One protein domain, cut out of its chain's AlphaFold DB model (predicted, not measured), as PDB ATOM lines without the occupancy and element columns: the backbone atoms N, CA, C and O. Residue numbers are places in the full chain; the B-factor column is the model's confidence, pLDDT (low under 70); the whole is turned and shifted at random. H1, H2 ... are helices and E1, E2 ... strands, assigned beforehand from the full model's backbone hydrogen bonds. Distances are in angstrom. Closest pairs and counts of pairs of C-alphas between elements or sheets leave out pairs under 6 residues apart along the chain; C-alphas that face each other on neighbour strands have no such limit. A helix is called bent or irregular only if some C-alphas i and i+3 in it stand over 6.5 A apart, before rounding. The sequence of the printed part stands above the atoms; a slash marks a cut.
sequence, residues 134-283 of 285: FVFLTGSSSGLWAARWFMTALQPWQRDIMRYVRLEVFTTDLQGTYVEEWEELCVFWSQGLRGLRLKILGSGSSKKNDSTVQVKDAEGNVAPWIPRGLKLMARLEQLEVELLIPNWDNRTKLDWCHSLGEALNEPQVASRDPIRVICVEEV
ATOM      1  N   PHE A 134      32.205 -12.849 -17.687       87.94
ATOM      2  CA  PHE A 134      32.186 -14.016 -18.564       87.94
ATOM      3  C   PHE A 134      32.599 -15.231 -17.750       87.94
ATOM      4  O   PHE A 134      33.681 -15.251 -17.172       87.94
ATOM      5  N   VAL A 135      31.713 -16.219 -17.666       86.94
ATOM      6  CA  VAL A 135      31.873 -17.356 -16.761       86.94
ATOM      7  C   VAL A 135      32.119 -18.625 -17.570       86.94
ATOM      8  O   VAL A 135      31.258 -19.049 -18.340       86.94
ATOM      9  N   PHE A 136      33.276 -19.244 -17.354       90.06
ATOM     10  CA  PHE A 136      33.694 -20.489 -17.991       90.06
ATOM     11  C   PHE A 136      33.881 -21.555 -16.917       90.06
ATOM     12  O   PHE A 136      34.884 -21.574 -16.202       90.06
ATOM     13  N   LEU A 137      32.862 -22.401 -16.775       85.56
ATOM     14  CA  LEU A 137      32.799 -23.435 -15.748       85.56
ATOM     15  C   LEU A 137      33.378 -24.753 -16.253       85.56
ATOM     16  O   LEU A 137      33.221 -25.110 -17.423       85.56
ATOM     17  N   THR A 138      33.956 -25.505 -15.329       82.19
ATOM     18  CA  THR A 138      34.312 -26.903 -15.538       82.19
ATOM     19  C   THR A 138      33.044 -27.751 -15.619       82.19
ATOM     20  O   THR A 138      32.139 -27.647 -14.793       82.19
ATOM     21  N   GLY A 139      32.948 -28.578 -16.658       69.75
ATOM     22  CA  GLY A 139      31.810 -29.472 -16.881       69.75
ATOM     23  C   GLY A 139      32.265 -30.756 -17.557       69.75
ATOM     24  O   GLY A 139      32.889 -31.601 -16.931       69.75
ATOM     25  N   SER A 140      31.991 -30.889 -18.856       57.88
ATOM     26  CA  SER A 140      32.523 -31.976 -19.698       57.88
ATOM     27  C   SER A 140      33.979 -31.758 -20.138       57.88
ATOM     28  O   SER A 140      34.584 -32.654 -20.714       57.88
ATOM     29  N   SER A 141      34.522 -30.560 -19.912       66.94
ATOM     30  CA  SER A 141      35.894 -30.145 -20.215       66.94
ATOM     31  C   SER A 141      36.332 -29.065 -19.219       66.94
ATOM     32  O   SER A 141      35.488 -28.511 -18.505       66.94
ATOM     33  N   SER A 142      37.632 -28.747 -19.192       81.06
ATOM     34  CA  SER A 142      38.142 -27.579 -18.461       81.06
ATOM     35  C   SER A 142      37.511 -26.279 -18.970       81.06
ATOM     36  O   SER A 142      37.232 -26.141 -20.170       81.06
ATOM     37  N   GLY A 143      37.315 -25.313 -18.067       89.06
ATOM     38  CA  GLY A 143      36.905 -23.959 -18.424       89.06
ATOM     39  C   GLY A 143      37.940 -23.250 -19.300       89.06
ATOM     40  O   GLY A 143      37.548 -22.427 -20.125       89.06
ATOM     41  N   LEU A 144      39.227 -23.625 -19.215       92.19
ATOM     42  CA  LEU A 144      40.307 -23.116 -20.074       92.19
ATOM     43  C   LEU A 144      39.969 -23.284 -21.562       92.19
ATOM     44  O   LEU A 144      40.004 -22.323 -22.332       92.19
ATOM     45  N   TRP A 145      39.562 -24.489 -21.956       90.00
ATOM     46  CA  TRP A 145      39.202 -24.791 -23.340       90.00
ATOM     47  C   TRP A 145      37.969 -24.012 -23.794       90.00
ATOM     48  O   TRP A 145      37.969 -23.436 -24.881       90.00
ATOM     49  N   ALA A 146      36.932 -23.952 -22.955       90.50
ATOM     50  CA  ALA A 146      35.720 -23.199 -23.267       90.50
ATOM     51  C   ALA A 146      36.017 -21.702 -23.459       90.50
ATOM     52  O   ALA A 146      35.529 -21.091 -24.411       90.50
ATOM     53  N   ALA A 147      36.853 -21.133 -22.588       93.62
ATOM     54  CA  ALA A 147      37.295 -19.751 -22.680       93.62
ATOM     55  C   ALA A 147      38.098 -19.509 -23.960       93.62
ATOM     56  O   ALA A 147      37.774 -18.592 -24.708       93.62
ATOM     57  N   ARG A 148      39.080 -20.361 -24.274       93.50
ATOM     58  CA  ARG A 148      39.894 -20.225 -25.490       93.50
ATOM     59  C   ARG A 148      39.040 -20.249 -26.757       93.50
ATOM     60  O   ARG A 148      39.131 -19.331 -27.568       93.50
ATOM     61  N   TRP A 149      38.154 -21.234 -26.894       91.19
ATOM     62  CA  TRP A 149      37.231 -21.320 -28.033       91.19
ATOM     63  C   TRP A 149      36.348 -20.078 -28.164       91.19
ATOM     64  O   TRP A 149      36.171 -19.550 -29.263       91.19
ATOM     65  N   PHE A 150      35.818 -19.591 -27.041       92.56
ATOM     66  CA  PHE A 150      35.023 -18.372 -27.021       92.56
ATOM     67  C   PHE A 150      35.840 -17.162 -27.481       92.56
ATOM     68  O   PHE A 150      35.391 -16.422 -28.355       92.56
ATOM     69  N   MET A 151      37.053 -16.986 -26.950       94.88
ATOM     70  CA  MET A 151      37.920 -15.862 -27.297       94.88
ATOM     71  C   MET A 151      38.303 -15.874 -28.780       94.88
ATOM     72  O   MET A 151      38.224 -14.826 -29.422       94.88
ATOM     73  N   THR A 152      38.612 -17.037 -29.361       93.94
ATOM     74  CA  THR A 152      38.925 -17.169 -30.795       93.94
ATOM     75  C   THR A 152      37.775 -16.701 -31.689       93.94
ATOM     76  O   THR A 152      38.020 -16.089 -32.729       93.94
ATOM     77  N   ALA A 153      36.523 -16.903 -31.272       93.75
ATOM     78  CA  ALA A 153      35.346 -16.466 -32.024       93.75
ATOM     79  C   ALA A 153      35.057 -14.952 -31.924       93.75
ATOM     80  O   ALA A 153      34.295 -14.416 -32.732       93.75
ATOM     81  N   LEU A 154      35.641 -14.251 -30.946       93.19
ATOM     82  CA  LEU A 154      35.432 -12.815 -30.759       93.19
ATOM     83  C   LEU A 154      36.247 -11.967 -31.739       93.19
ATOM     84  O   LEU A 154      37.379 -12.296 -32.086       93.19
ATOM     85  N   GLN A 155      35.687 -10.818 -32.115       94.06
ATOM     86  CA  GLN A 155      36.396  -9.759 -32.828       94.06
ATOM     87  C   GLN A 155      37.449  -9.101 -31.922       94.06
ATOM     88  O   GLN A 155      37.219  -9.019 -30.715       94.06
ATOM     89  N   PRO A 156      38.551  -8.551 -32.471       94.56
ATOM     90  CA  PRO A 156      39.617  -7.941 -31.670       94.56
ATOM     91  C   PRO A 156      39.102  -6.916 -30.652       94.56
ATOM     92  O   PRO A 156      39.339  -7.065 -29.458       94.56
ATOM     93  N   TRP A 157      38.247  -5.984 -31.095       94.38
ATOM     94  CA  TRP A 157      37.677  -4.965 -30.212       94.38
ATOM     95  C   TRP A 157      36.903  -5.559 -29.030       94.38
ATOM     96  O   TRP A 157      36.949  -4.990 -27.950       94.38
ATOM     97  N   GLN A 158      36.221  -6.701 -29.204       93.56
ATOM     98  CA  GLN A 158      35.461  -7.365 -28.137       93.56
ATOM     99  C   GLN A 158      36.388  -7.936 -27.063       93.56
ATOM    100  O   GLN A 158      36.062  -7.880 -25.877       93.56
ATOM    101  N   ARG A 159      37.543  -8.469 -27.480       94.75
ATOM    102  CA  ARG A 159      38.578  -8.981 -26.574       94.75
ATOM    103  C   ARG A 159      39.187  -7.831 -25.770       94.75
ATOM    104  O   ARG A 159      39.248  -7.906 -24.546       94.75
ATOM    105  N   ASP A 160      39.504  -6.726 -26.443       94.06
ATOM    106  CA  ASP A 160      40.157  -5.553 -25.845       94.06
ATOM    107  C   ASP A 160      39.287  -4.819 -24.812       94.06
ATOM    108  O   ASP A 160      39.796  -4.154 -23.900       94.06
ATOM    109  N   ILE A 161      37.961  -4.915 -24.929       93.50
ATOM    110  CA  ILE A 161      37.033  -4.266 -23.993       93.50
ATOM    111  C   ILE A 161      36.508  -5.189 -22.889       93.50
ATOM    112  O   ILE A 161      35.859  -4.693 -21.969       93.50
ATOM    113  N   MET A 162      36.776  -6.496 -22.946       94.12
ATOM    114  CA  MET A 162      36.341  -7.448 -21.921       94.12
ATOM    115  C   MET A 162      37.043  -7.167 -20.591       94.12
ATOM    116  O   MET A 162      38.268  -7.103 -20.546       94.12
ATOM    117  N   ARG A 163      36.282  -6.989 -19.503       93.69
ATOM    118  CA  ARG A 163      36.844  -6.563 -18.204       93.69
ATOM    119  C   ARG A 163      36.917  -7.644 -17.144       93.69
ATOM    120  O   ARG A 163      37.869  -7.622 -16.363       93.69
ATOM    121  N   TYR A 164      35.953  -8.559 -17.117       92.62
ATOM    122  CA  TYR A 164      35.793  -9.477 -15.995       92.62
ATOM    123  C   TYR A 164      35.523 -10.901 -16.461       92.62
ATOM    124  O   TYR A 164      34.588 -11.153 -17.226       92.62
ATOM    125  N   VAL A 165      36.326 -11.834 -15.961       93.06
ATOM    126  CA  VAL A 165      36.218 -13.259 -16.275       93.06
ATOM    127  C   VAL A 165      36.228 -14.069 -14.988       93.06
ATOM    128  O   VAL A 165      37.019 -13.808 -14.085       93.06
ATOM    129  N   ARG A 166      35.379 -15.094 -14.945       91.56
ATOM    130  CA  ARG A 166      35.484 -16.219 -14.023       91.56
ATOM    131  C   ARG A 166      35.861 -17.462 -14.812       91.56
ATOM    132  O   ARG A 166      35.163 -17.836 -15.753       91.56
ATOM    133  N   LEU A 167      36.928 -18.113 -14.383       93.88
ATOM    134  CA  LEU A 167      37.486 -19.287 -15.025       93.88
ATOM    135  C   LEU A 167      37.669 -20.400 -13.996       93.88
ATOM    136  O   LEU A 167      38.285 -20.185 -12.952       93.88
ATOM    137  N   GLU A 168      37.156 -21.585 -14.306       93.25
ATOM    138  CA  GLU A 168      37.451 -22.805 -13.558       93.25
ATOM    139  C   GLU A 168      38.452 -23.664 -14.336       93.25
ATOM    140  O   GLU A 168      38.243 -23.959 -15.517       93.25
ATOM    141  N   VAL A 169      39.540 -24.053 -13.676       92.31
ATOM    142  CA  VAL A 169      40.633 -24.841 -14.257       92.31
ATOM    143  C   VAL A 169      41.016 -25.994 -13.337       92.31
ATOM    144  O   VAL A 169      40.857 -25.915 -12.118       92.31
ATOM    145  N   PHE A 170      41.559 -27.060 -13.911       89.50
ATOM    146  CA  PHE A 170      42.242 -28.112 -13.166       89.50
ATOM    147  C   PHE A 170      43.697 -27.730 -12.906       89.50
ATOM    148  O   PHE A 170      44.283 -26.936 -13.641       89.50
ATOM    149  N   THR A 171      44.321 -28.343 -11.899       88.44
ATOM    150  CA  THR A 171      45.754 -28.126 -11.636       88.44
ATOM    151  C   THR A 171      46.631 -28.444 -12.853       88.44
ATOM    152  O   THR A 171      47.606 -27.745 -13.115       88.44
ATOM    153  N   THR A 172      46.240 -29.447 -13.641       86.94
ATOM    154  CA  THR A 172      46.935 -29.862 -14.866       86.94
ATOM    155  C   THR A 172      46.899 -28.816 -15.973       86.94
ATOM    156  O   THR A 172      47.814 -28.792 -16.783       86.94
ATOM    157  N   ASP A 173      45.889 -27.943 -16.011       89.06
ATOM    158  CA  ASP A 173      45.766 -26.907 -17.047       89.06
ATOM    159  C   ASP A 173      46.841 -25.815 -16.917       89.06
ATOM    160  O   ASP A 173      47.120 -25.093 -17.867       89.06
ATOM    161  N   LEU A 174      47.447 -25.686 -15.733       89.69
ATOM    162  CA  LEU A 174      48.494 -24.706 -15.432       89.69
ATOM    163  C   LEU A 174      49.894 -25.341 -15.404       89.69
ATOM    164  O   LEU A 174      50.850 -24.728 -14.926       89.69
ATOM    165  N   GLN A 175      50.024 -26.585 -15.876       85.31
ATOM    166  CA  GLN A 175      51.250 -27.375 -15.802       85.31
ATOM    167  C   GLN A 175      51.536 -28.122 -17.109       85.31
ATOM    168  O   GLN A 175      50.640 -28.455 -17.882       85.31
ATOM    169  N   GLY A 176      52.816 -28.432 -17.332       81.75
ATOM    170  CA  GLY A 176      53.256 -29.261 -18.452       81.75
ATOM    171  C   GLY A 176      52.879 -28.677 -19.814       81.75
ATOM    172  O   GLY A 176      53.097 -27.495 -20.073       81.75
ATOM    173  N   THR A 177      52.323 -29.520 -20.685       80.88
ATOM    174  CA  THR A 177      51.994 -29.166 -22.072       80.88
ATOM    175  C   THR A 177      50.863 -28.152 -22.189       80.88
ATOM    176  O   THR A 177      50.826 -27.441 -23.178       80.88
ATOM    177  N   TYR A 178      49.984 -28.046 -21.183       85.69
ATOM    178  CA  TYR A 178      48.802 -27.176 -21.238       85.69
ATOM    179  C   TYR A 178      49.093 -25.693 -20.951       85.69
ATOM    180  O   TYR A 178      48.215 -24.833 -21.039       85.69
ATOM    181  N   VAL A 179      50.341 -25.377 -20.588       89.25
ATOM    182  CA  VAL A 179      50.771 -24.002 -20.302       89.25
ATOM    183  C   VAL A 179      50.697 -23.124 -21.555       89.25
ATOM    184  O   VAL A 179      50.472 -21.924 -21.427       89.25
ATOM    185  N   GLU A 180      50.845 -23.696 -22.751       91.25
ATOM    186  CA  GLU A 180      50.750 -22.950 -24.014       91.25
ATOM    187  C   GLU A 180      49.313 -22.478 -24.281       91.25
ATOM    188  O   GLU A 180      49.084 -21.331 -24.659       91.25
ATOM    189  N   GLU A 181      48.323 -23.326 -23.999       92.81
ATOM    190  CA  GLU A 181      46.897 -23.010 -24.071       92.81
ATOM    191  C   GLU A 181      46.527 -21.892 -23.089       92.81
ATOM    192  O   GLU A 181      45.734 -21.003 -23.418       92.81
ATOM    193  N   TRP A 182      47.092 -21.944 -21.881       95.25
ATOM    194  CA  TRP A 182      46.936 -20.912 -20.861       95.25
ATOM    195  C   TRP A 182      47.576 -19.581 -21.275       95.25
ATOM    196  O   TRP A 182      46.950 -18.527 -21.130       95.25
ATOM    197  N   GLU A 183      48.793 -19.624 -21.818       95.62
ATOM    198  CA  GLU A 183      49.499 -18.456 -22.345       95.62
ATOM    199  C   GLU A 183      48.694 -17.784 -23.462       95.62
ATOM    200  O   GLU A 183      48.427 -16.585 -23.384       95.62
ATOM    201  N   GLU A 184      48.220 -18.545 -24.450       94.94
ATOM    202  CA  GLU A 184      47.405 -18.005 -25.544       94.94
ATOM    203  C   GLU A 184      46.123 -17.336 -25.032       94.94
ATOM    204  O   GLU A 184      45.755 -16.244 -25.481       94.94
ATOM    205  N   LEU A 185      45.456 -17.948 -24.050       96.12
ATOM    206  CA  LEU A 185      44.277 -17.346 -23.434       96.12
ATOM    207  C   LEU A 185      44.615 -16.023 -22.731       96.12
ATOM    208  O   LEU A 185      43.890 -15.037 -22.890       96.12
ATOM    209  N   CYS A 186      45.733 -15.970 -22.006       96.56
ATOM    210  CA  CYS A 186      46.208 -14.744 -21.366       96.56
ATOM    211  C   CYS A 186      46.577 -13.660 -22.390       96.56
ATOM    212  O   CYS A 186      46.309 -12.481 -22.151       96.56
ATOM    213  N   VAL A 187      47.114 -14.033 -23.558       95.69
ATOM    214  CA  VAL A 187      47.374 -13.100 -24.668       95.69
ATOM    215  C   VAL A 187      46.074 -12.465 -25.163       95.69
ATOM    216  O   VAL A 187      46.031 -11.243 -25.333       95.69
ATOM    217  N   PHE A 188      44.987 -13.233 -25.315       96.12
ATOM    218  CA  PHE A 188      43.682 -12.665 -25.686       96.12
ATOM    219  C   PHE A 188      43.145 -11.654 -24.665       96.12
ATOM    220  O   PHE A 188      42.387 -10.757 -25.033       96.12
ATOM    221  N   TRP A 189      43.527 -11.786 -23.397       96.38
ATOM    222  CA  TRP A 189      43.101 -10.906 -22.307       96.38
ATOM    223  C   TRP A 189      44.060  -9.756 -22.014       96.38
ATOM    224  O   TRP A 189      43.703  -8.850 -21.257       96.38
ATOM    225  N   SER A 190      45.238  -9.758 -22.644       93.88
ATOM    226  CA  SER A 190      46.365  -8.874 -22.331       93.88
ATOM    227  C   SER A 190      46.008  -7.385 -22.266       93.88
ATOM    228  O   SER A 190      46.478  -6.670 -21.381       93.88
ATOM    229  N   GLN A 191      45.139  -6.927 -23.172       92.06
ATOM    230  CA  GLN A 191      44.747  -5.520 -23.316       92.06
ATOM    231  C   GLN A 191      43.508  -5.127 -22.516       92.06
ATOM    232  O   GLN A 191      43.243  -3.937 -22.317       92.06
ATOM    233  N   GLY A 192      42.698  -6.105 -22.114       93.00
ATOM    234  CA  GLY A 192      41.325  -5.852 -21.702       93.00
ATOM    235  C   GLY A 192      41.056  -6.114 -20.232       93.00
ATOM    236  O   GLY A 192      40.413  -5.294 -19.562       93.00
ATOM    237  N   LEU A 193      41.531  -7.258 -19.751       95.25
ATOM    238  CA  LEU A 193      41.038  -7.845 -18.520       95.25
ATOM    239  C   LEU A 193      41.548  -7.074 -17.305       95.25
ATOM    240  O   LEU A 193      42.746  -6.863 -17.152       95.25
ATOM    241  N   ARG A 194      40.615  -6.668 -16.443       94.38
ATOM    242  CA  ARG A 194      40.900  -5.968 -15.182       94.38
ATOM    243  C   ARG A 194      40.708  -6.857 -13.974       94.38
ATOM    244  O   ARG A 194      41.396  -6.700 -12.971       94.38
ATOM    245  N   GLY A 195      39.775  -7.794 -14.078       94.19
ATOM    246  CA  GLY A 195      39.483  -8.731 -13.021       94.19
ATOM    247  C   GLY A 195      39.424 -10.160 -13.529       94.19
ATOM    248  O   GLY A 195      38.621 -10.473 -14.411       94.19
ATOM    249  N   LEU A 196      40.217 -11.028 -12.909       95.62
ATOM    250  CA  LEU A 196      40.138 -12.468 -13.094       95.62
ATOM    251  C   LEU A 196      39.727 -13.132 -11.781       95.62
ATOM    252  O   LEU A 196      40.326 -12.896 -10.735       95.62
ATOM    253  N   ARG A 197      38.724 -13.999 -11.848       93.62
ATOM    254  CA  ARG A 197      38.401 -14.947 -10.792       93.62
ATOM    255  C   ARG A 197      38.790 -16.341 -11.250       93.62
ATOM    256  O   ARG A 197      38.214 -16.851 -12.208       93.62
ATOM    257  N   LEU A 198      39.754 -16.941 -10.570       94.38
ATOM    258  CA  LEU A 198      40.327 -18.230 -10.918       94.38
ATOM    259  C   LEU A 198      39.965 -19.263  -9.851       94.38
ATOM    260  O   LEU A 198      40.410 -19.166  -8.710       94.38
ATOM    261  N   LYS A 199      39.166 -20.259 -10.228       93.31
ATOM    262  CA  LYS A 199      38.861 -21.417  -9.386       93.31
ATOM    263  C   LYS A 199      39.723 -22.589  -9.828       93.31
ATOM    264  O   LYS A 199      39.597 -23.047 -10.960       93.31
ATOM    265  N   ILE A 200      40.600 -23.051  -8.944       92.44
ATOM    266  CA  ILE A 200      41.542 -24.135  -9.223       92.44
ATOM    267  C   ILE A 200      41.049 -25.399  -8.525       92.44
ATOM    268  O   ILE A 200      40.928 -25.449  -7.297       92.44
ATOM    269  N   LEU A 201      40.770 -26.421  -9.327       89.56
ATOM    270  CA  LEU A 201      40.313 -27.728  -8.881       89.56
ATOM    271  C   LEU A 201      41.492 -28.696  -8.780       89.56
ATOM    272  O   LEU A 201      42.196 -28.939  -9.765       89.56
ATOM    273  N   GLY A 202      41.685 -29.274  -7.596       82.06
ATOM    274  CA  GLY A 202      42.686 -30.311  -7.367       82.06
ATOM    275  C   GLY A 202      42.327 -31.609  -8.086       82.06
ATOM    276  O   GLY A 202      41.166 -32.020  -8.098       82.06
ATOM    277  N   SER A 203      43.321 -32.290  -8.662       65.88
ATOM    278  CA  SER A 203      43.118 -33.640  -9.195       65.88
ATOM    279  C   SER A 203      42.869 -34.618  -8.044       65.88
ATOM    280  O   SER A 203      43.743 -34.848  -7.214       65.88
ATOM    281  N   GLY A 204      41.676 -35.218  -7.989       51.16
ATOM    282  CA  GLY A 204      41.255 -36.153  -6.935       51.16
ATOM    283  C   GLY A 204      41.939 -37.529  -6.959       51.16
ATOM    284  O   GLY A 204      41.408 -38.481  -6.392       51.16
ATOM    285  N   SER A 205      43.081 -37.678  -7.634       46.66
ATOM    286  CA  SER A 205      43.813 -38.948  -7.675       46.66
ATOM    287  C   SER A 205      44.756 -39.069  -6.471       46.66
ATOM    288  O   SER A 205      45.689 -38.290  -6.318       46.66
ATOM    289  N   SER A 206      44.514 -40.066  -5.610       42.03
ATOM    290  CA  SER A 206      45.206 -40.356  -4.335       42.03
ATOM    291  C   SER A 206      46.717 -40.660  -4.406       42.03
ATOM    292  O   SER A 206      47.255 -41.312  -3.507       42.03
ATOM    293  N   LYS A 207      47.448 -40.232  -5.440       43.28
ATOM    294  CA  LYS A 207      48.911 -40.349  -5.457       43.28
ATOM    295  C   LYS A 207      49.526 -39.084  -4.853       43.28
ATOM    296  O   LYS A 207      49.490 -38.022  -5.456       43.28
ATOM    297  N   LYS A 208      50.023 -39.259  -3.622       41.34
ATOM    298  CA  LYS A 208      50.837 -38.355  -2.788       41.34
ATOM    299  C   LYS A 208      51.367 -37.095  -3.501       41.34
ATOM    300  O   LYS A 208      52.207 -37.194  -4.382       41.34
ATOM    301  N   ASN A 209      50.940 -35.944  -2.983       42.00
ATOM    302  CA  ASN A 209      51.640 -34.655  -2.867       42.00
ATOM    303  C   ASN A 209      52.170 -33.910  -4.113       42.00
ATOM    304  O   ASN A 209      52.424 -32.717  -3.976       42.00
ATOM    305  N   ASP A 210      52.256 -34.506  -5.305       45.94
ATOM    306  CA  ASP A 210      52.951 -33.863  -6.442       45.94
ATOM    307  C   ASP A 210      52.059 -33.107  -7.445       45.94
ATOM    308  O   ASP A 210      52.559 -32.312  -8.235       45.94
ATOM    309  N   SER A 211      50.734 -33.284  -7.437       55.09
ATOM    310  CA  SER A 211      49.852 -32.739  -8.493       55.09
ATOM    311  C   SER A 211      49.214 -31.380  -8.174       55.09
ATOM    312  O   SER A 211      48.217 -30.990  -8.798       55.09
ATOM    313  N   THR A 212      49.755 -30.652  -7.194       71.38
ATOM    314  CA  THR A 212      49.221 -29.337  -6.813       71.38
ATOM    315  C   THR A 212      49.880 -28.232  -7.634       71.38
ATOM    316  O   THR A 212      51.080 -28.297  -7.895       71.38
ATOM    317  N   VAL A 213      49.113 -27.216  -8.055       80.75
ATOM    318  CA  VAL A 213      49.678 -26.066  -8.782       80.75
ATOM    319  C   VAL A 213      50.691 -25.360  -7.900       80.75
ATOM    320  O   VAL A 213      50.337 -24.771  -6.878       80.75
ATOM    321  N   GLN A 214      51.949 -25.405  -8.318       86.12
ATOM    322  CA  GLN A 214      53.027 -24.707  -7.648       86.12
ATOM    323  C   GLN A 214      53.128 -23.269  -8.161       86.12
ATOM    324  O   GLN A 214      52.947 -23.001  -9.353       86.12
ATOM    325  N   VAL A 215      53.414 -22.343  -7.244       88.88
ATOM    326  CA  VAL A 215      53.770 -20.953  -7.575       88.88
ATOM    327  C   VAL A 215      55.255 -20.854  -7.904       88.88
ATOM    328  O   VAL A 215      55.635 -20.104  -8.800       88.88
ATOM    329  N   LYS A 216      56.085 -21.618  -7.191       88.50
ATOM    330  CA  LYS A 216      57.525 -21.726  -7.410       88.50
ATOM    331  C   LYS A 216      57.915 -23.198  -7.522       88.50
ATOM    332  O   LYS A 216      57.301 -24.025  -6.851       88.50
ATOM    333  N   ASP A 217      58.873 -23.516  -8.381       84.00
ATOM    334  CA  ASP A 217      59.446 -24.860  -8.478       84.00
ATOM    335  C   ASP A 217      60.345 -25.186  -7.265       84.00
ATOM    336  O   ASP A 217      60.489 -24.378  -6.340       84.00
ATOM    337  N   ALA A 218      60.906 -26.399  -7.234       82.69
ATOM    338  CA  ALA A 218      61.763 -26.855  -6.137       82.69
ATOM    339  C   ALA A 218      63.060 -26.031  -6.032       82.69
ATOM    340  O   ALA A 218      63.643 -25.910  -4.956       82.69
ATOM    341  N   GLU A 219      63.475 -25.434  -7.145       84.62
ATOM    342  CA  GLU A 219      64.634 -24.563  -7.290       84.62
ATOM    343  C   GLU A 219      64.323 -23.100  -6.914       84.62
ATOM    344  O   GLU A 219      65.229 -22.268  -6.848       84.62
ATOM    345  N   GLY A 220      63.059 -22.780  -6.618       84.56
ATOM    346  CA  GLY A 220      62.597 -21.455  -6.210       84.56
ATOM    347  C   GLY A 220      62.249 -20.507  -7.363       84.56
ATOM    348  O   GLY A 220      61.883 -19.356  -7.097       84.56
ATOM    349  N   ASN A 221      62.308 -20.955  -8.619       89.38
ATOM    350  CA  ASN A 221      61.892 -20.166  -9.775       89.38
ATOM    351  C   ASN A 221      60.371 -20.108  -9.870       89.38
ATOM    352  O   ASN A 221      59.663 -21.072  -9.584       89.38
ATOM    353  N   VAL A 222      59.848 -18.974 -10.330       91.81
ATOM    354  CA  VAL A 222      58.408 -18.796 -10.529       91.81
ATOM    355  C   VAL A 222      57.902 -19.735 -11.631       91.81
ATOM    356  O   VAL A 222      58.434 -19.757 -12.741       91.81
ATOM    357  N   ALA A 223      56.832 -20.474 -11.335       91.88
ATOM    358  CA  ALA A 223      56.245 -21.455 -12.237       91.88
ATOM    359  C   ALA A 223      55.794 -20.806 -13.564       91.88
ATOM    360  O   ALA A 223      55.148 -19.757 -13.520       91.88
ATOM    361  N   PRO A 224      56.048 -21.425 -14.739       92.25
ATOM    362  CA  PRO A 224      55.922 -20.770 -16.049       92.25
ATOM    363  C   PRO A 224      54.559 -20.148 -16.369       92.25
ATOM    364  O   PRO A 224      54.507 -19.128 -17.050       92.25
ATOM    365  N   TRP A 225      53.462 -20.710 -15.855       93.69
ATOM    366  CA  TRP A 225      52.102 -20.202 -16.072       93.69
ATOM    367  C   TRP A 225      51.883 -18.781 -15.508       93.69
ATOM    368  O   TRP A 225      50.973 -18.067 -15.935       93.69
ATOM    369  N   ILE A 226      52.734 -18.327 -14.583       94.56
ATOM    370  CA  ILE A 226      52.680 -16.976 -14.017       94.56
ATOM    371  C   ILE A 226      53.339 -15.952 -14.962       94.56
ATOM    372  O   ILE A 226      52.626 -15.064 -15.437       94.56
ATOM    373  N   PRO A 227      54.650 -16.030 -15.290       92.88
ATOM    374  CA  PRO A 227      55.292 -15.069 -16.182       92.88
ATOM    375  C   PRO A 227      54.808 -15.179 -17.631       92.88
ATOM    376  O   PRO A 227      54.670 -14.149 -18.284       92.88
ATOM    377  N   ARG A 228      54.492 -16.388 -18.122       92.88
ATOM    378  CA  ARG A 228      53.964 -16.606 -19.484       92.88
ATOM    379  C   ARG A 228      52.450 -16.432 -19.586       92.88
ATOM    380  O   ARG A 228      51.896 -16.560 -20.664       92.88
ATOM    381  N   GLY A 229      51.758 -16.172 -18.481       94.38
ATOM    382  CA  GLY A 229      50.305 -16.036 -18.480       94.38
ATOM    383  C   GLY A 229      49.862 -14.788 -17.746       94.38
ATOM    384  O   GLY A 229      49.655 -13.739 -18.352       94.38
ATOM    385  N   LEU A 230      49.747 -14.881 -16.421       94.75
ATOM    386  CA  LEU A 230      49.206 -13.795 -15.604       94.75
ATOM    387  C   LEU A 230      49.938 -12.457 -15.795       94.75
ATOM    388  O   LEU A 230      49.281 -11.422 -15.893       94.75
ATOM    389  N   LYS A 231      51.275 -12.461 -15.912       92.81
ATOM    390  CA  LYS A 231      52.062 -11.230 -16.126       92.81
ATOM    391  C   LYS A 231      51.839 -10.582 -17.502       92.81
ATOM    392  O   LYS A 231      52.114  -9.388 -17.658       92.81
ATOM    393  N   LEU A 232      51.303 -11.317 -18.481       92.81
ATOM    394  CA  LEU A 232      50.948 -10.770 -19.797       92.81
ATOM    395  C   LEU A 232      49.711  -9.859 -19.734       92.81
ATOM    396  O   LEU A 232      49.530  -9.004 -20.604       92.81
ATOM    397  N   MET A 233      48.869 -10.002 -18.706       93.75
ATOM    398  CA  MET A 233      47.655  -9.204 -18.539       93.75
ATOM    399  C   MET A 233      47.966  -7.821 -17.972       93.75
ATOM    400  O   MET A 233      47.937  -7.581 -16.769       93.75
ATOM    401  N   ALA A 234      48.245  -6.885 -18.878       89.31
ATOM    402  CA  ALA A 234      48.770  -5.563 -18.565       89.31
ATOM    403  C   ALA A 234      47.858  -4.686 -17.705       89.31
ATOM    404  O   ALA A 234      48.339  -3.766 -17.047       89.31
ATOM    405  N   ARG A 235      46.551  -4.943 -17.757       92.62
ATOM    406  CA  ARG A 235      45.523  -4.162 -17.063       92.62
ATOM    407  C   ARG A 235      44.872  -4.927 -15.924       92.62
ATOM    408  O   ARG A 235      43.869  -4.446 -15.408       92.62
ATOM    409  N   LEU A 236      45.397  -6.099 -15.564       94.06
ATOM    410  CA  LEU A 236      44.853  -6.877 -14.463       94.06
ATOM    411  C   LEU A 236      45.071  -6.098 -13.164       94.06
ATOM    412  O   LEU A 236      46.196  -5.836 -12.768       94.06
ATOM    413  N   GLU A 237      43.982  -5.718 -12.513       93.38
ATOM    414  CA  GLU A 237      43.983  -4.967 -11.256       93.38
ATOM    415  C   GLU A 237      43.786  -5.925 -10.069       93.38
ATOM    416  O   GLU A 237      44.303  -5.708  -8.970       93.38
ATOM    417  N   GLN A 238      43.019  -7.003 -10.275       93.56
ATOM    418  CA  GLN A 238      42.608  -7.911  -9.209       93.56
ATOM    419  C   GLN A 238      42.470  -9.359  -9.684       93.56
ATOM    420  O   GLN A 238      41.837  -9.646 -10.702       93.56
ATOM    421  N   LEU A 239      43.026 -10.269  -8.886       95.31
ATOM    422  CA  LEU A 239      42.935 -11.712  -9.035       95.31
ATOM    423  C   LEU A 239      42.266 -12.310  -7.792       95.31
ATOM    424  O   LEU A 239      42.834 -12.306  -6.702       95.31
ATOM    425  N   GLU A 240      41.055 -12.832  -7.947       94.25
ATOM    426  CA  GLU A 240      40.367 -13.596  -6.904       94.25
ATOM    427  C   GLU A 240      40.637 -15.087  -7.118       94.25
ATOM    428  O   GLU A 240      40.328 -15.614  -8.185       94.25
ATOM    429  N   VAL A 241      41.213 -15.771  -6.129       94.25
ATOM    430  CA  VAL A 241      41.575 -17.190  -6.231       94.25
ATOM    431  C   VAL A 241      40.730 -18.026  -5.285       94.25
ATOM    432  O   VAL A 241      40.762 -17.832  -4.070       94.25
ATOM    433  N   GLU A 242      40.031 -19.002  -5.852       93.25
ATOM    434  CA  GLU A 242      39.313 -20.035  -5.118       93.25
ATOM    435  C   GLU A 242      40.040 -21.376  -5.265       93.25
ATOM    436  O   GLU A 242      40.212 -21.891  -6.371       93.25
ATOM    437  N   LEU A 243      40.480 -21.946  -4.144       92.00
ATOM    438  CA  LEU A 243      41.262 -23.183  -4.111       92.00
ATOM    439  C   LEU A 243      40.416 -24.338  -3.566       92.00
ATOM    440  O   LEU A 243      40.123 -24.394  -2.363       92.00
ATOM    441  N   LEU A 244      40.077 -25.290  -4.438       89.38
ATOM    442  CA  LEU A 244      39.442 -26.562  -4.083       89.38
ATOM    443  C   LEU A 244      40.458 -27.703  -4.202       89.38
ATOM    444  O   LEU A 244      40.358 -28.574  -5.067       89.38
ATOM    445  N   ILE A 245      41.467 -27.667  -3.330       86.25
ATOM    446  CA  ILE A 245      42.506 -28.695  -3.228       86.25
ATOM    447  C   ILE A 245      42.215 -29.583  -2.007       86.25
ATOM    448  O   ILE A 245      42.030 -29.048  -0.908       86.25
ATOM    449  N   PRO A 246      42.169 -30.920  -2.158       82.88
ATOM    450  CA  PRO A 246      42.004 -31.827  -1.027       82.88
ATOM    451  C   PRO A 246      43.090 -31.621   0.036       82.88
ATOM    452  O   PRO A 246      44.259 -31.431  -0.290       82.88
ATOM    453  N   ASN A 247      42.709 -31.716   1.313       83.44
ATOM    454  CA  ASN A 247      43.608 -31.633   2.473       83.44
ATOM    455  C   ASN A 247      44.308 -30.276   2.692       83.44
ATOM    456  O   ASN A 247      45.194 -30.191   3.536       83.44
ATOM    457  N   TRP A 248      43.927 -29.221   1.968       87.25
ATOM    458  CA  TRP A 248      44.436 -27.870   2.218       87.25
ATOM    459  C   TRP A 248      43.565 -27.134   3.227       87.25
ATOM    460  O   TRP A 248      42.373 -26.916   2.994       87.25
ATOM    461  N   ASP A 249      44.182 -26.707   4.323       88.75
ATOM    462  CA  ASP A 249      43.560 -25.814   5.291       88.75
ATOM    463  C   ASP A 249      43.588 -24.352   4.810       88.75
ATOM    464  O   ASP A 249      44.233 -23.986   3.821       88.75
ATOM    465  N   ASN A 250      42.859 -23.484   5.515       91.44
ATOM    466  CA  ASN A 250      42.773 -22.065   5.166       91.44
ATOM    467  C   ASN A 250      44.138 -21.371   5.208       91.44
ATOM    468  O   ASN A 250      44.383 -20.468   4.413       91.44
ATOM    469  N   ARG A 251      45.029 -21.800   6.109       91.12
ATOM    470  CA  ARG A 251      46.375 -21.239   6.223       91.12
ATOM    471  C   ARG A 251      47.201 -21.543   4.977       91.12
ATOM    472  O   ARG A 251      47.714 -20.614   4.368       91.12
ATOM    473  N   THR A 252      47.224 -22.798   4.535       91.00
ATOM    474  CA  THR A 252      47.932 -23.217   3.317       91.00
ATOM    475  C   THR A 252      47.408 -22.474   2.086       91.00
ATOM    476  O   THR A 252      48.189 -22.000   1.263       91.00
ATOM    477  N   LYS A 253      46.083 -22.299   1.974       91.75
ATOM    478  CA  LYS A 253      45.463 -21.523   0.883       91.75
ATOM    479  C   LYS A 253      45.894 -20.052   0.888       91.75
ATOM    480  O   LYS A 253      46.168 -19.492  -0.175       91.75
ATOM    481  N   LEU A 254      45.947 -19.433   2.068       93.31
ATOM    482  CA  LEU A 254      46.376 -18.044   2.237       93.31
ATOM    483  C   LEU A 254      47.865 -17.870   1.926       93.31
ATOM    484  O   LEU A 254      48.206 -16.972   1.159       93.31
ATOM    485  N   ASP A 255      48.722 -18.751   2.443       93.00
ATOM    486  CA  ASP A 255      50.168 -18.734   2.196       93.00
ATOM    487  C   ASP A 255      50.472 -18.916   0.698       93.00
ATOM    488  O   ASP A 255      51.307 -18.211   0.126       93.00
ATOM    489  N   TRP A 256      49.726 -19.795   0.020       94.12
ATOM    490  CA  TRP A 256      49.816 -19.960  -1.431       94.12
ATOM    491  C   TRP A 256      49.409 -18.688  -2.187       94.12
ATOM    492  O   TRP A 256      50.128 -18.246  -3.083       94.12
ATOM    493  N   CYS A 257      48.287 -18.058  -1.815       94.56
ATOM    494  CA  CYS A 257      47.830 -16.820  -2.457       94.56
ATOM    495  C   CYS A 257      48.798 -15.657  -2.215       94.56
ATOM    496  O   CYS A 257      49.011 -14.841  -3.110       94.56
ATOM    497  N   HIS A 258      49.406 -15.599  -1.028       93.75
ATOM    498  CA  HIS A 258      50.452 -14.637  -0.709       93.75
ATOM    499  C   HIS A 258      51.677 -14.848  -1.606       93.75
ATOM    500  O   HIS A 258      52.131 -13.911  -2.256       93.75
ATOM    501  N   SER A 259      52.167 -16.089  -1.712       94.19
ATOM    502  CA  SER A 259      53.284 -16.442  -2.601       94.19
ATOM    503  C   SER A 259      53.002 -16.073  -4.062       94.19
ATOM    504  O   SER A 259      53.872 -15.536  -4.748       94.19
ATOM    505  N   LEU A 260      51.770 -16.293  -4.537       95.12
ATOM    506  CA  LEU A 260      51.348 -15.879  -5.877       95.12
ATOM    507  C   LEU A 260      51.378 -14.352  -6.043       95.12
ATOM    508  O   LEU A 260      51.833 -13.862  -7.074       95.12
ATOM    509  N   GLY A 261      50.913 -13.605  -5.039       93.25
ATOM    510  CA  GLY A 261      50.976 -12.143  -5.024       93.25
ATOM    511  C   GLY A 261      52.406 -11.616  -5.123       93.25
ATOM    512  O   GLY A 261      52.667 -10.733  -5.939       93.25
ATOM    513  N   GLU A 262      53.332 -12.205  -4.370       92.69
ATOM    514  CA  GLU A 262      54.762 -11.880  -4.438       92.69
ATOM    515  C   GLU A 262      55.337 -12.182  -5.829       92.69
ATOM    516  O   GLU A 262      55.971 -11.330  -6.445       92.69
ATOM    517  N   ALA A 263      55.055 -13.369  -6.377       92.25
ATOM    518  CA  ALA A 263      55.543 -13.768  -7.696       92.25
ATOM    519  C   ALA A 263      55.018 -12.864  -8.828       92.25
ATOM    520  O   ALA A 263      55.735 -12.596  -9.795       92.25
ATOM    521  N   LEU A 264      53.773 -12.385  -8.723       91.69
ATOM    522  CA  LEU A 264      53.164 -11.476  -9.697       91.69
ATOM    523  C   LEU A 264      53.749 -10.068  -9.640       91.69
ATOM    524  O   LEU A 264      53.958  -9.465 -10.692       91.69
ATOM    525  N   ASN A 265      54.015  -9.571  -8.434       90.75
ATOM    526  CA  ASN A 265      54.441  -8.194  -8.193       90.75
ATOM    527  C   ASN A 265      55.961  -8.046  -8.017       90.75
ATOM    528  O   ASN A 265      56.437  -6.958  -7.696       90.75
ATOM    529  N   GLU A 266      56.725  -9.117  -8.249       83.88
ATOM    530  CA  GLU A 266      58.186  -9.093  -8.223       83.88
ATOM    531  C   GLU A 266      58.735  -7.978  -9.145       83.88
ATOM    532  O   GLU A 266      58.301  -7.862 -10.301       83.88
ATOM    533  N   PRO A 267      59.668  -7.137  -8.656       65.31
ATOM    534  CA  PRO A 267      60.045  -5.888  -9.308       65.31
ATOM    535  C   PRO A 267      60.832  -6.144 -10.596       65.31
ATOM    536  O   PRO A 267      62.049  -6.287 -10.578       65.31
ATOM    537  N   GLN A 268      60.137  -6.172 -11.734       59.34
ATOM    538  CA  GLN A 268      60.787  -6.169 -13.051       59.34
ATOM    539  C   GLN A 268      60.588  -4.852 -13.815       59.34
ATOM    540  O   GLN A 268      61.449  -4.497 -14.613       59.34
ATOM    541  N   VAL A 269      59.526  -4.075 -13.548       50.91
ATOM    542  CA  VAL A 269      59.317  -2.735 -14.142       50.91
ATOM    543  C   VAL A 269      58.519  -1.849 -13.175       50.91
ATOM    544  O   VAL A 269      57.360  -2.128 -12.886       50.91
ATOM    545  N   ALA A 270      59.117  -0.754 -12.701       49.59
ATOM    546  CA  ALA A 270      58.601   0.148 -11.660       49.59
ATOM    547  C   ALA A 270      57.383   1.027 -12.059       49.59
ATOM    548  O   ALA A 270      57.211   2.116 -11.521       49.59
ATOM    549  N   SER A 271      56.553   0.602 -13.018       56.66
ATOM    550  CA  SER A 271      55.527   1.462 -13.643       56.66
ATOM    551  C   SER A 271      54.103   0.888 -13.639       56.66
ATOM    552  O   SER A 271      53.226   1.463 -14.286       56.66
ATOM    553  N   ARG A 272      53.843  -0.235 -12.960       70.75
ATOM    554  CA  ARG A 272      52.488  -0.801 -12.854       70.75
ATOM    555  C   ARG A 272      51.997  -0.802 -11.417       70.75
ATOM    556  O   ARG A 272      52.758  -1.109 -10.504       70.75
ATOM    557  N   ASP A 273      50.711  -0.498 -11.260       81.12
ATOM    558  CA  ASP A 273      50.003  -0.731 -10.009       81.12
ATOM    559  C   ASP A 273      50.068  -2.226  -9.657       81.12
ATOM    560  O   ASP A 273      49.961  -3.072 -10.554       81.12
ATOM    561  N   PRO A 274      50.248  -2.572  -8.372       87.12
ATOM    562  CA  PRO A 274      50.346  -3.960  -7.960       87.12
ATOM    563  C   PRO A 274      49.016  -4.691  -8.170       87.12
ATOM    564  O   PRO A 274      47.938  -4.188  -7.833       87.12
ATOM    565  N   ILE A 275      49.102  -5.921  -8.670       91.50
ATOM    566  CA  ILE A 275      47.958  -6.815  -8.837       91.50
ATOM    567  C   ILE A 275      47.537  -7.308  -7.453       91.50
ATOM    568  O   ILE A 275      48.321  -7.940  -6.738       91.50
ATOM    569  N   ARG A 276      46.277  -7.064  -7.079       92.62
ATOM    570  CA  ARG A 276      45.729  -7.538  -5.801       92.62
ATOM    571  C   ARG A 276      45.311  -8.999  -5.905       92.62
ATOM    572  O   ARG A 276      44.343  -9.300  -6.601       92.62
ATOM    573  N   VAL A 277      45.978  -9.887  -5.173       93.69
ATOM    574  CA  VAL A 277      45.578 -11.298  -5.052       93.69
ATOM    575  C   VAL A 277      44.725 -11.487  -3.800       93.69
ATOM    576  O   VAL A 277      45.129 -11.109  -2.704       93.69
ATOM    577  N   ILE A 278      43.528 -12.057  -3.956       92.50
ATOM    578  CA  ILE A 278      42.577 -12.271  -2.859       92.50
ATOM    579  C   ILE A 278      42.175 -13.743  -2.819       92.50
ATOM    580  O   ILE A 278      41.587 -14.252  -3.770       92.50
ATOM    581  N   CYS A 279      42.436 -14.406  -1.693       92.69
ATOM    582  CA  CYS A 279      41.944 -15.758  -1.441       92.69
ATOM    583  C   CYS A 279      40.455 -15.721  -1.062       92.69
ATOM    584  O   CYS A 279      40.059 -15.015  -0.125       92.69
ATOM    585  N   VAL A 280      39.631 -16.471  -1.787       91.69
ATOM    586  CA  VAL A 280      38.171 -16.482  -1.653       91.69
ATOM    587  C   VAL A 280      37.621 -17.906  -1.611       91.69
ATOM    588  O   VAL A 280      38.243 -18.849  -2.095       91.69
ATOM    589  N   GLU A 281      36.439 -18.054  -1.027       89.38
ATOM    590  CA  GLU A 281      35.674 -19.298  -0.981       89.38
ATOM    591  C   GLU A 281      34.189 -19.015  -1.240       89.38
ATOM    592  O   GLU A 281      33.673 -17.950  -0.874       89.38
ATOM    593  N   GLU A 282      33.510 -19.954  -1.900       85.31
ATOM    594  CA  GLU A 282      32.068 -19.882  -2.132       85.31
ATOM    595  C   GLU A 282      31.309 -20.015  -0.804       85.31
ATOM    596  O   GLU A 282      31.630 -20.843   0.048       85.31
ATOM    597  N   VAL A 283      30.308 -19.158  -0.605       80.44
ATOM    598  CA  VAL A 283      29.394 -19.253   0.533       80.44
ATOM    599  C   VAL A 283      28.330 -20.286   0.184       80.44
ATOM    600  O   VAL A 283      27.489 -20.043  -0.682       80.44
TER     601      VAL A 283
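This is residues 134 to 283 of the 285 residues of an uncharacterized protein of Monosporascus sp. 5C6A (UniProt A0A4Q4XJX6). A twisted sheet of five parallel strands has helices over one face, H1 near one edge and H5 near the other, while its other face is bare of named elements. H4 packs on the outside of H1, and the long link of residues 202 to 237 passes between H4 and H5 on that helical side. The printed part has 150 residues, with elements in the order E1 H1 H2 E2 H3 H4 E3 E4 H5 E5 and the strands in sheet order E1 E2 E3 E4 E5. It is mixed, helices and strands, and compact, with a radius of gyration of the C-alphas of 14.9 A and spans of 45 by 41 by 33 A.

E1 is residues 134 to 136, beginning at C-alpha 134 (32.186, -14.016, -18.564). H1 is residues 143 to 153, 15.6 A long, and H2 is residues 156 to 161. E2, residues 164 to 170, measures 19.9 A. H3 is residues 171 to 174, and H4 is residues 176 to 189, 21.3 A. H4 is irregular, only just: C-alphas 177 and 180 are 6.6 A apart. E3, residues 195 to 201, measures 19.5 A, and E4, residues 238 to 244, 19.6 A. H5, residues 250 to 265, measures 22.5 A. E5, residues 276 to 282, measures 18.8 A and ends at C-alpha 282 (32.068, -19.882, -2.132).

E1 and E2 are parallel at 7 degrees, with N 136 and O 166 at 2.8 A. Across E2 and E3, N 167 and O 197 are 2.8 A apart; across E3 and E4, N 198 and O 240, 2.8 A. E4 and E5 stand at 38 degrees, with N 241 and O 278 at 2.8 A. H1 is on the sheet at a height of 6.8 A, over none of the strands, only just, with 2 C-alphas falling on E1. H5 is on it at 8.5 A, over E4 and, only just, with 3 C-alphas, over E5; it runs slantwise to the strands, at 35 degrees to E4 on the local plane. H3 only grazes the sheet. H4, the hub, touches H1 at a steep tilt of 46 degrees, the same way, closest at the C-alphas of Arg 148 and Leu 185, 5.6 A. With residues 188 to 189 alone it touches H2, about perpendicular at 80 degrees, closest at the C-alphas of Arg 159 and Phe 188, 6.4 A. H3 and H4 touch only at the corner, closest at the C-alphas of Asp 173 and Val 179, 6.6 A. H4 and H5 are apart. Every O i to N i+4 pair is within hydrogen-bond range in H1, H2 and H5, and 8 of 10 in H4; H3 is too short for one.

The C-alphas farthest apart, of Trp 157 and Lys 208, are 45.2 A apart. The printed part has no cut. The link from E3 to E4, 36 residues, is long. Mean pLDDT of the printed part is 86.5; residues 139 to 141, 203 to 211 and 267 to 271 are under 70.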